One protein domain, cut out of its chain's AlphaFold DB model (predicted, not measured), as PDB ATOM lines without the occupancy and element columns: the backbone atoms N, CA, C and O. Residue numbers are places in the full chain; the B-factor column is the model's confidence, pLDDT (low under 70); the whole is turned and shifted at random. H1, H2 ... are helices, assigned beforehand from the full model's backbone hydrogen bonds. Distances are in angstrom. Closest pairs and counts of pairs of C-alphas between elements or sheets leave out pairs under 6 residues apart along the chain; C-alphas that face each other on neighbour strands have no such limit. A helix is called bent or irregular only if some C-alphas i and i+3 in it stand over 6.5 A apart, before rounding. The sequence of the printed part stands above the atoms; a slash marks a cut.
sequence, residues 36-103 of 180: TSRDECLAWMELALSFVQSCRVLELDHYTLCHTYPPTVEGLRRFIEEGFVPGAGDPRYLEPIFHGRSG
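Overview. This is residues 36 to 103 of the 180 residues of an uncharacterized protein of Coniochaeta pulveracea (UniProt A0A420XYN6). One long helix, H1, makes the longest axis, and two shorter helices, H3 and H4, lie side by side over one side of it, both crossing it: H4 over its earlier part and H3 over its later part. The small helix H2 lies beyond the last residues of H1, near H3, and residues 83 to 90 fold back from H3 to H4. The printed part has 68 residues with four named helices, H1, H2, H3 and H4 along the chain, and no named strand; its class is all helix. The whole is compact, with a radius of gyration of the C-alphas of 12.1 A, and spans 37 by 28 by 16 A.

Arrangement. H1, residues 38 to 58, touches H3, residues 73 to 82, with its residues 50 to 58 alone. The closest C-alphas of these two are those of Ser 54 and Ile 80, 5.7 A apart, and the helices run the same way at a steep tilt of 62 degrees. H1 touches H4, residues 91 to 98, with its residues 39 to 47 alone, and the two stand about perpendicular at 81 degrees. Their closest C-alphas, those of Ala 43 and Tyr 93, are 4.6 A apart. H3 and H4 are close but not clearly touching, with the closest C-alphas, those of Val 73 and Phe 98, 7.1 A apart; they run opposite ways at a shallow tilt of 19 degrees. H2, residues 62 to 68, touches no helix, but H2 and H3 are near each other, with 6 pairs of C-alphas within 10 A and the closest 8.1 A apart. H2 is apart from H1 and from H4. In H1, H2 and H3 every O i to N i+4 pair is within hydrogen-bond range; in H4 2 of 4 are, beside 3 of 5 O i to N i+3 pairs.

Along the chain. H1 begins at C-alpha 38 at (-4.622, -41.439, 101.435) and is 29.9 A long from first to last C-alpha, ending at C-alpha 58 at (-26.165, -20.805, 99.083). H2 runs from His 62 to Thr 68, 10.0 A. H3 runs from Val 73 to Glu 82, 14.3 A. H4 runs from Pro 91 to Phe 98, 11.0 A, and ends at C-alpha 98 at (-14.407, -34.348, 88.629). H4 is neither bent nor irregular, but only just: C-alphas 93 and 96 are 6.3 A apart.

Size, cuts and confidence. The two C-alphas farthest apart are those of Ser 37 and Tyr 63, at 36.9 A. The printed part, residues 36 to 103, has no cut. The links H1 to H2 and H2 to H3 are tight, the link H3 to H4 is short, and no link is long. The mean pLDDT of the printed part is 87.6, and no printed residue is under 70; the mean of H2 is 78 and that of H3 is 92.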
ATOM      1  N   THR A  36      -8.094 -46.400  97.502       86.38
ATOM      2  CA  THR A  36      -6.903 -47.214  97.808       86.38
ATOM      3  C   THR A  36      -5.733 -46.400  98.351       86.38
ATOM      4  O   THR A  36      -4.774 -46.972  98.870       86.38
ATOM      5  N   SER A  37      -5.814 -45.071  98.282       87.38
ATOM      6  CA  SER A  37      -4.766 -44.166  98.753       87.38
ATOM      7  C   SER A  37      -5.278 -43.121  99.745       87.38
ATOM      8  O   SER A  37      -6.464 -42.788  99.809       87.38
ATOM      9  N   ARG A  38      -4.346 -42.562 100.527       89.69
ATOM     10  CA  ARG A  38      -4.622 -41.439 101.435       89.69
ATOM     11  C   ARG A  38      -5.164 -40.229 100.677       89.69
ATOM     12  O   ARG A  38      -6.084 -39.584 101.159       89.69
ATOM     13  N   ASP A  39      -4.588 -39.923  99.521       89.50
ATOM     14  CA  ASP A  39      -4.917 -38.703  98.786       89.50
ATOM     15  C   ASP A  39      -6.317 -38.797  98.154       89.50
ATOM     16  O   ASP A  39      -7.063 -37.823  98.172       89.50
ATOM     17  N   GLU A  40      -6.739 -39.990  97.719       85.38
ATOM     18  CA  GLU A  40      -8.134 -40.255  97.331       85.38
ATOM     19  C   GLU A  40      -9.103 -40.120  98.515       85.38
ATOM     20  O   GLU A  40     -10.206 -39.601  98.359       85.38
ATOM     21  N   CYS A  41      -8.704 -40.562  99.712       87.38
ATOM     22  CA  CYS A  41      -9.512 -40.386 100.920       87.38
ATOM     23  C   CYS A  41      -9.669 -38.899 101.279       87.38
ATOM     24  O   CYS A  41     -10.782 -38.444 101.543       87.38
ATOM     25  N   LEU A  42      -8.572 -38.130 101.226       90.44
ATOM     26  CA  LEU A  42      -8.590 -36.675 101.410       90.44
ATOM     27  C   LEU A  42      -9.509 -36.000 100.390       90.44
ATOM     28  O   LEU A  42     -10.332 -35.181 100.784       90.44
ATOM     29  N   ALA A  43      -9.439 -36.398  99.118       90.75
ATOM     30  CA  ALA A  43     -10.331 -35.907  98.072       90.75
ATOM     31  C   ALA A  43     -11.808 -36.101  98.423       90.75
ATOM     32  O   ALA A  43     -12.603 -35.166  98.369       90.75
ATOM     33  N   TRP A  44     -12.181 -37.294  98.870       88.88
ATOM     34  CA  TRP A  44     -13.564 -37.564  99.244       88.88
ATOM     35  C   TRP A  44     -14.037 -36.825 100.493       88.88
ATOM     36  O   TRP A  44     -15.186 -36.383 100.534       88.88
ATOM     37  N   MET A  45     -13.170 -36.653 101.491       89.19
ATOM     38  CA  MET A  45     -13.488 -35.815 102.649       89.19
ATOM     39  C   MET A  45     -13.664 -34.349 102.245       89.19
ATOM     40  O   MET A  45     -14.605 -33.703 102.700       89.19
ATOM     41  N   GLU A  46     -12.812 -33.851 101.348       92.31
ATOM     42  CA  GLU A  46     -12.896 -32.489 100.828       92.31
ATOM     43  C   GLU A  46     -14.207 -32.252 100.073       92.31
ATOM     44  O   GLU A  46     -14.858 -31.224 100.253       92.31
ATOM     45  N   LEU A  47     -14.640 -33.230  99.278       91.06
ATOM     46  CA  LEU A  47     -15.919 -33.184  98.579       91.06
ATOM     47  C   LEU A  47     -17.100 -33.088  99.548       91.06
ATOM     48  O   LEU A  47     -17.997 -32.268  99.344       91.06
ATOM     49  N   ALA A  48     -17.090 -33.902 100.605       90.06
ATOM     50  CA  ALA A  48     -18.135 -33.891 101.620       90.06
ATOM     51  C   ALA A  48     -18.197 -32.551 102.362       90.06
ATOM     52  O   ALA A  48     -19.276 -31.978 102.537       90.06
ATOM     53  N   LEU A  49     -17.035 -32.025 102.754       90.00
ATOM     54  CA  LEU A  49     -16.924 -30.733 103.418       90.00
ATOM     55  C   LEU A  49     -17.404 -29.594 102.510       90.00
ATOM     56  O   LEU A  49     -18.247 -28.797 102.920       90.00
ATOM     57  N   SER A  50     -16.921 -29.560 101.267       92.69
ATOM     58  CA  SER A  50     -17.275 -28.542 100.273       92.69
ATOM     59  C   SER A  50     -18.768 -28.545  99.957       92.69
ATOM     60  O   SER A  50     -19.382 -27.487  99.823       92.69
ATOM     61  N   PHE A  51     -19.386 -29.727  99.900       90.19
ATOM     62  CA  PHE A  51     -20.829 -29.856  99.733       90.19
ATOM     63  C   PHE A  51     -21.595 -29.209 100.897       90.19
ATOM     64  O   PHE A  51     -22.478 -28.383 100.673       90.19
ATOM     65  N   VAL A  52     -21.236 -29.533 102.146       88.00
ATOM     66  CA  VAL A  52     -21.889 -28.965 103.340       88.00
ATOM     67  C   VAL A  52     -21.700 -27.450 103.408       88.00
ATOM     68  O   VAL A  52     -22.650 -26.730 103.716       88.00
ATOM     69  N   GLN A  53     -20.498 -26.961 103.101       90.81
ATOM     70  CA  GLN A  53     -20.220 -25.526 103.022       90.81
ATOM     71  C   GLN A  53     -21.116 -24.856 101.983       90.81
ATOM     72  O   GLN A  53     -21.783 -23.877 102.302       90.81
ATOM     73  N   SER A  54     -21.226 -25.442 100.793       91.75
ATOM     74  CA  SER A  54     -22.057 -24.907  99.713       91.75
ATOM     75  C   SER A  54     -23.534 -24.855 100.097       91.75
ATOM     76  O   SER A  54     -24.190 -23.842  99.866       91.75
ATOM     77  N   CYS A  55     -24.054 -25.878 100.786       88.00
ATOM     78  CA  CYS A  55     -25.410 -25.838 101.343       88.00
ATOM     79  C   CYS A  55     -25.619 -24.656 102.300       88.00
ATOM     80  O   CYS A  55     -26.697 -24.067 102.318       88.00
ATOM     81  N   ARG A  56     -24.612 -24.329 103.117       88.50
ATOM     82  CA  ARG A  56     -24.688 -23.228 104.088       88.50
ATOM     83  C   ARG A  56     -24.507 -21.858 103.456       88.50
ATOM     84  O   ARG A  56     -25.120 -20.920 103.933       88.50
ATOM     85  N   VAL A  57     -23.688 -21.743 102.419       91.81
ATOM     86  CA  VAL A  57     -23.443 -20.471 101.725       91.81
ATOM     87  C   VAL A  57     -24.613 -20.095 100.830       91.81
ATOM     88  O   VAL A  57     -25.007 -18.935 100.791       91.81
ATOM     89  N   LEU A  58     -25.148 -21.068 100.095       89.75
ATOM     90  CA  LEU A  58     -26.165 -20.805  99.083       89.75
ATOM     91  C   LEU A  58     -27.576 -20.708  99.680       89.75
ATOM     92  O   LEU A  58     -28.447 -20.118  99.048       89.75
ATOM     93  N   GLU A  59     -27.803 -21.282 100.867       90.44
ATOM     94  CA  GLU A  59     -29.076 -21.223 101.614       90.44
ATOM     95  C   GLU A  59     -30.319 -21.547 100.762       90.44
ATOM     96  O   GLU A  59     -31.389 -20.958 100.915       90.44
ATOM     97  N   LEU A  60     -30.182 -22.500  99.839       80.62
ATOM     98  CA  LEU A  60     -31.236 -22.839  98.889       80.62
ATOM     99  C   LEU A  60     -32.258 -23.784  99.508       80.62
ATOM    100  O   LEU A  60     -31.908 -24.766 100.168       80.62
ATOM    101  N   ASP A  61     -33.530 -23.539  99.210       80.06
ATOM    102  CA  ASP A  61     -34.561 -24.540  99.445       80.06
ATOM    103  C   ASP A  61     -34.421 -25.725  98.472       80.06
ATOM    104  O   ASP A  61     -33.754 -25.662  97.433       80.06
ATOM    105  N   HIS A  62     -35.065 -26.842  98.816       73.44
ATOM    106  CA  HIS A  62     -35.003 -28.067  98.018       73.44
ATOM    107  C   HIS A  62     -35.487 -27.861  96.575       73.44
ATOM    108  O   HIS A  62     -34.943 -28.457  95.645       73.44
ATOM    109  N   TYR A  63     -36.510 -27.025  96.376       72.88
ATOM    110  CA  TYR A  63     -37.058 -26.764  95.050       72.88
ATOM    111  C   TYR A  63     -36.015 -26.066  94.173       72.88
ATOM    112  O   TYR A  63     -35.715 -26.542  93.078       72.88
ATOM    113  N   THR A  64     -35.417 -24.995  94.678       78.25
ATOM    114  CA  THR A  64     -34.403 -24.199  93.989       78.25
ATOM    115  C   THR A  64     -33.165 -25.041  93.716       78.25
ATOM    116  O   THR A  64     -32.714 -25.097  92.578       78.25
ATOM    117  N   LEU A  65     -32.684 -25.797  94.709       79.31
ATOM    118  CA  LEU A  65     -31.548 -26.704  94.547       79.31
ATOM    119  C   LEU A  65     -31.748 -27.665  93.360       79.31
ATOM    120  O   LEU A  65     -30.904 -27.726  92.468       79.31
ATOM    121  N   CYS A  66     -32.885 -28.365  93.317       75.25
ATOM    122  CA  CYS A  66     -33.181 -29.367  92.289       75.25
ATOM    123  C   CYS A  66     -33.387 -28.783  90.881       75.25
ATOM    124  O   CYS A  66     -33.199 -29.498  89.896       75.25
ATOM    125  N   HIS A  67     -33.798 -27.515  90.766       81.06
ATOM    126  CA  HIS A  67     -33.997 -26.854  89.470       81.06
ATOM    127  C   HIS A  67     -32.733 -26.146  88.976       81.06
ATOM    128  O   HIS A  67     -32.505 -26.071  87.768       81.06
ATOM    129  N   THR A  68     -31.910 -25.627  89.888       86.94
ATOM    130  CA  THR A  68     -30.687 -24.894  89.549       86.94
ATOM    131  C   THR A  68     -29.523 -25.833  89.257       86.94
ATOM    132  O   THR A  68     -28.763 -25.583  88.315       86.94
ATOM    133  N   TYR A  69     -29.398 -26.921  90.022       87.94
ATOM    134  CA  TYR A  69     -28.308 -27.881  89.889       87.94
ATOM    135  C   TYR A  69     -28.874 -29.237  89.474       87.94
ATOM    136  O   TYR A  69     -29.506 -29.923  90.281       87.94
ATOM    137  N   PRO A  70     -28.673 -29.648  88.209       84.75
ATOM    138  CA  PRO A  70     -29.123 -30.958  87.779       84.75
ATOM    139  C   PRO A  70     -28.387 -32.042  88.584       84.75
ATOM    140  O   PRO A  70     -27.225 -31.851  88.945       84.75
ATOM    141  N   PRO A  71     -29.019 -33.200  88.846       81.94
ATOM    142  CA  PRO A  71     -28.395 -34.303  89.572       81.94
ATOM    143  C   PRO A  71     -27.398 -35.045  88.667       81.94
ATOM    144  O   PRO A  71     -27.615 -36.200  88.303       81.94
ATOM    145  N   THR A  72     -26.341 -34.350  88.247       84.75
ATOM    146  CA  THR A  72     -25.223 -34.827  87.425       84.75
ATOM    147  C   THR A  72     -23.898 -34.398  88.055       84.75
ATOM    148  O   THR A  72     -23.868 -33.525  88.925       84.75
ATOM    149  N   VAL A  73     -22.789 -34.989  87.607       87.25
ATOM    150  CA  VAL A  73     -21.434 -34.620  88.047       87.25
ATOM    151  C   VAL A  73     -21.160 -33.131  87.810       87.25
ATOM    152  O   VAL A  73     -20.598 -32.467  88.675       87.25
ATOM    153  N   GLU A  74     -21.601 -32.582  86.679       89.75
ATOM    154  CA  GLU A  74     -21.436 -31.164  86.340       89.75
ATOM    155  C   GLU A  74     -22.291 -30.262  87.229       89.75
ATOM    156  O   GLU A  74     -21.823 -29.216  87.671       89.75
ATOM    157  N   GLY A  75     -23.535 -30.664  87.512       88.81
ATOM    158  CA  GLY A  75     -24.416 -29.913  88.402       88.81
ATOM    159  C   GLY A  75     -23.866 -29.851  89.824       88.81
ATOM    160  O   GLY A  75     -23.843 -28.779  90.423       88.81
ATOM    161  N   LEU A  76     -23.335 -30.969  90.323       90.81
ATOM    162  CA  LEU A  76     -22.634 -31.024  91.602       90.81
ATOM    163  C   LEU A  76     -21.367 -30.160  91.609       90.81
ATOM    164  O   LEU A  76     -21.138 -29.425  92.567       90.81
ATOM    165  N   ARG A  77     -20.539 -30.250  90.563       93.38
ATOM    166  CA  ARG A  77     -19.324 -29.434  90.441       93.38
ATOM    167  C   ARG A  77     -19.673 -27.950  90.514       93.38
ATOM    168  O   ARG A  77     -19.105 -27.232  91.328       93.38
ATOM    169  N   ARG A  78     -20.668 -27.526  89.734       94.44
ATOM    170  CA  ARG A  78     -21.166 -26.149  89.724       94.44
ATOM    171  C   ARG A  78     -21.713 -25.724  91.089       94.44
ATOM    172  O   ARG A  78     -21.422 -24.620  91.533       94.44
ATOM    173  N   PHE A  79     -22.474 -26.591  91.759       93.56
ATOM    174  CA  PHE A  79     -22.984 -26.340  93.110       93.56
ATOM    175  C   PHE A  79     -21.852 -26.052  94.101       93.56
ATOM    176  O   PHE A  79     -21.926 -25.093  94.863       93.56
ATOM    177  N   ILE A  80     -20.788 -26.855  94.049       94.12
ATOM    178  CA  ILE A  80     -19.625 -26.697  94.926       94.12
ATOM    179  C   ILE A  80     -18.812 -25.445  94.588       94.12
ATOM    180  O   ILE A  80     -18.389 -24.727  95.488       94.12
ATOM    181  N   GLU A  81     -18.598 -25.167  93.302       93.50
ATOM    182  CA  GLU A  81     -17.853 -23.986  92.855       93.50
ATOM    183  C   GLU A  81     -18.569 -22.679  93.235       93.50
ATOM    184  O   GLU A  81     -17.921 -21.739  93.690       93.50
ATOM    185  N   GLU A  82     -19.899 -22.621  93.105       94.31
ATOM    186  CA  GLU A  82     -20.693 -21.440  93.476       94.31
ATOM    187  C   GLU A  82     -20.787 -21.244  95.000       94.31
ATOM    188  O   GLU A  82     -20.864 -20.111  95.470       94.31
ATOM    189  N   GLY A  83     -20.751 -22.332  95.776       92.38
ATOM    190  CA  GLY A  83     -20.772 -22.309  97.240       92.38
ATOM    191  C   GLY A  83     -19.392 -22.281  97.909       92.38
ATOM    192  O   GLY A  83     -19.308 -22.415  99.133       92.38
ATOM    193  N   PHE A  84     -18.312 -22.135  97.137       92.12
ATOM    194  CA  PHE A  84     -16.946 -22.227  97.645       92.12
ATOM    195  C   PHE A  84     -16.604 -21.087  98.615       92.12
ATOM    196  O   PHE A  84     -16.748 -19.904  98.298       92.12
ATOM    197  N   VAL A  85     -16.060 -21.443  99.783       87.62
ATOM    198  CA  VAL A  85     -15.575 -20.484 100.783       87.62
ATOM    199  C   VAL A  85     -14.044 -20.477 100.791       87.62
ATOM    200  O   VAL A  85     -13.428 -21.466 101.205       87.62
ATOM    201  N   PRO A  86     -13.396 -19.364 100.400       87.12
ATOM    202  CA  PRO A  86     -11.943 -19.256 100.444       87.12
ATOM    203  C   PRO A  86     -11.376 -19.551 101.837       87.12
ATOM    204  O   PRO A  86     -11.789 -18.959 102.831       87.12
ATOM    205  N   GLY A  87     -10.404 -20.464 101.899       85.62
ATOM    206  CA  GLY A  87      -9.727 -20.856 103.139       85.62
ATOM    207  C   GLY A  87     -10.453 -21.914 103.976       85.62
ATOM    208  O   GLY A  87      -9.876 -22.385 104.952       85.62
ATOM    209  N   ALA A  88     -11.673 -22.310 103.602       85.31
ATOM    210  CA  ALA A  88     -12.411 -23.378 104.276       85.31
ATOM    211  C   ALA A  88     -12.286 -24.738 103.567       85.31
ATOM    212  O   ALA A  88     -12.551 -25.766 104.192       85.31
ATOM    213  N   GLY A  89     -11.881 -24.737 102.296       83.50
ATOM    214  CA  GLY A  89     -11.617 -25.931 101.500       83.50
ATOM    215  C   GLY A  89     -10.394 -25.779 100.594       83.50
ATOM    216  O   GLY A  89      -9.867 -24.676 100.407       83.50
ATOM    217  N   ASP A  90      -9.940 -26.893 100.032       88.56
ATOM    218  CA  ASP A  90      -8.761 -26.996  99.177       88.56
ATOM    219  C   ASP A  90      -9.122 -27.559  97.785       88.56
ATOM    220  O   ASP A  90      -9.224 -28.777  97.593       88.56
ATOM    221  N   PRO A  91      -9.252 -26.681  96.768       86.50
ATOM    222  CA  PRO A  91      -9.640 -27.063  95.410       86.50
ATOM    223  C   PRO A  91      -8.744 -28.120  94.759       86.50
ATOM    224  O   PRO A  91      -9.180 -28.824  93.847       86.50
ATOM    225  N   ARG A  92      -7.493 -28.267  95.222       90.88
ATOM    226  CA  ARG A  92      -6.539 -29.240  94.664       90.88
ATOM    227  C   ARG A  92      -7.025 -30.679  94.818       90.88
ATOM    228  O   ARG A  92      -6.681 -31.523  93.996       90.88
ATOM    229  N   TYR A  93      -7.817 -30.949  95.851       90.25
ATOM    230  CA  TYR A  93      -8.384 -32.265  96.122       90.25
ATOM    231  C   TYR A  93      -9.716 -32.508  95.395       90.25
ATOM    232  O   TYR A  93     -10.101 -33.662  95.210       90.25
ATOM    233  N   LEU A  94     -10.391 -31.454  94.926       90.06
ATOM    234  CA  LEU A  94     -11.664 -31.556  94.206       90.06
ATOM    235  C   LEU A  94     -11.477 -31.867  92.718       90.06
ATOM    236  O   LEU A  94     -12.221 -32.675  92.166       90.06
ATOM    237  N   GLU A  95     -10.476 -31.276  92.060       89.75
ATOM    238  CA  GLU A  95     -10.240 -31.498  90.623       89.75
ATOM    239  C   GLU A  95     -10.125 -32.987  90.234       89.75
ATOM    240  O   GLU A  95     -10.826 -33.415  89.312       89.75
ATOM    241  N   PRO A  96      -9.348 -33.832  90.948       89.25
ATOM    242  CA  PRO A  96      -9.262 -35.260  90.637       89.25
ATOM    243  C   PRO A  96     -10.601 -36.008  90.711       89.25
ATOM    244  O   PRO A  96     -10.773 -37.027  90.042       89.25
ATOM    245  N   ILE A  97     -11.558 -35.526  91.510       88.00
ATOM    246  CA  ILE A  97     -12.882 -36.150  91.649       88.00
ATOM    247  C   ILE A  97     -13.727 -35.909  90.405       88.00
ATOM    248  O   ILE A  97     -14.487 -36.794  90.014       88.00
ATOM    249  N   PHE A  98     -13.615 -34.730  89.797       89.62
ATOM    250  CA  PHE A  98     -14.407 -34.348  88.629       89.62
ATOM    251  C   PHE A  98     -13.711 -34.680  87.306       89.62
ATOM    252  O   PHE A  98     -14.370 -34.762  86.268       89.62
ATOM    253  N   HIS A  99     -12.394 -34.891  87.321       87.56
ATOM    254  CA  HIS A  99     -11.616 -35.141  86.116       87.56
ATOM    255  C   HIS A  99     -12.099 -36.383  85.350       87.56
ATOM    256  O   HIS A  99     -12.111 -37.497  85.874       87.56
ATOM    257  N   GLY A 100     -12.486 -36.186  84.087       86.00
ATOM    258  CA  GLY A 100     -12.946 -37.261  83.204       86.00
ATOM    259  C   GLY A 100     -14.293 -37.883  83.591       86.00
ATOM    260  O   GLY A 100     -14.647 -38.922  83.039       86.00
ATOM    261  N   ARG A 101     -15.042 -37.280  84.527       85.12
ATOM    262  CA  ARG A 101     -16.366 -37.751  84.961       85.12
ATOM    263  C   ARG A 101     -17.453 -36.795  84.479       85.12
ATOM    264  O   ARG A 101     -17.272 -35.583  84.514       85.12
ATOM    265  N   SER A 102     -18.588 -37.342  84.054       85.50
ATOM    266  CA  SER A 102     -19.699 -36.563  83.498       85.50
ATOM    267  C   SER A 102     -21.039 -37.266  83.680       85.50
ATOM    268  O   SER A 102     -21.091 -38.493  83.774       85.50
ATOM    269  N   GLY A 103     -22.128 -36.502  83.635       80.75
ATOM    270  CA  GLY A 103     -23.487 -37.025  83.597       80.75
ATOM    271  C   GLY A 103     -23.966 -37.601  84.926       80.75
ATOM    272  O   GLY A 103     -23.526 -37.205  86.004       80.75
TER     273      GLY A 103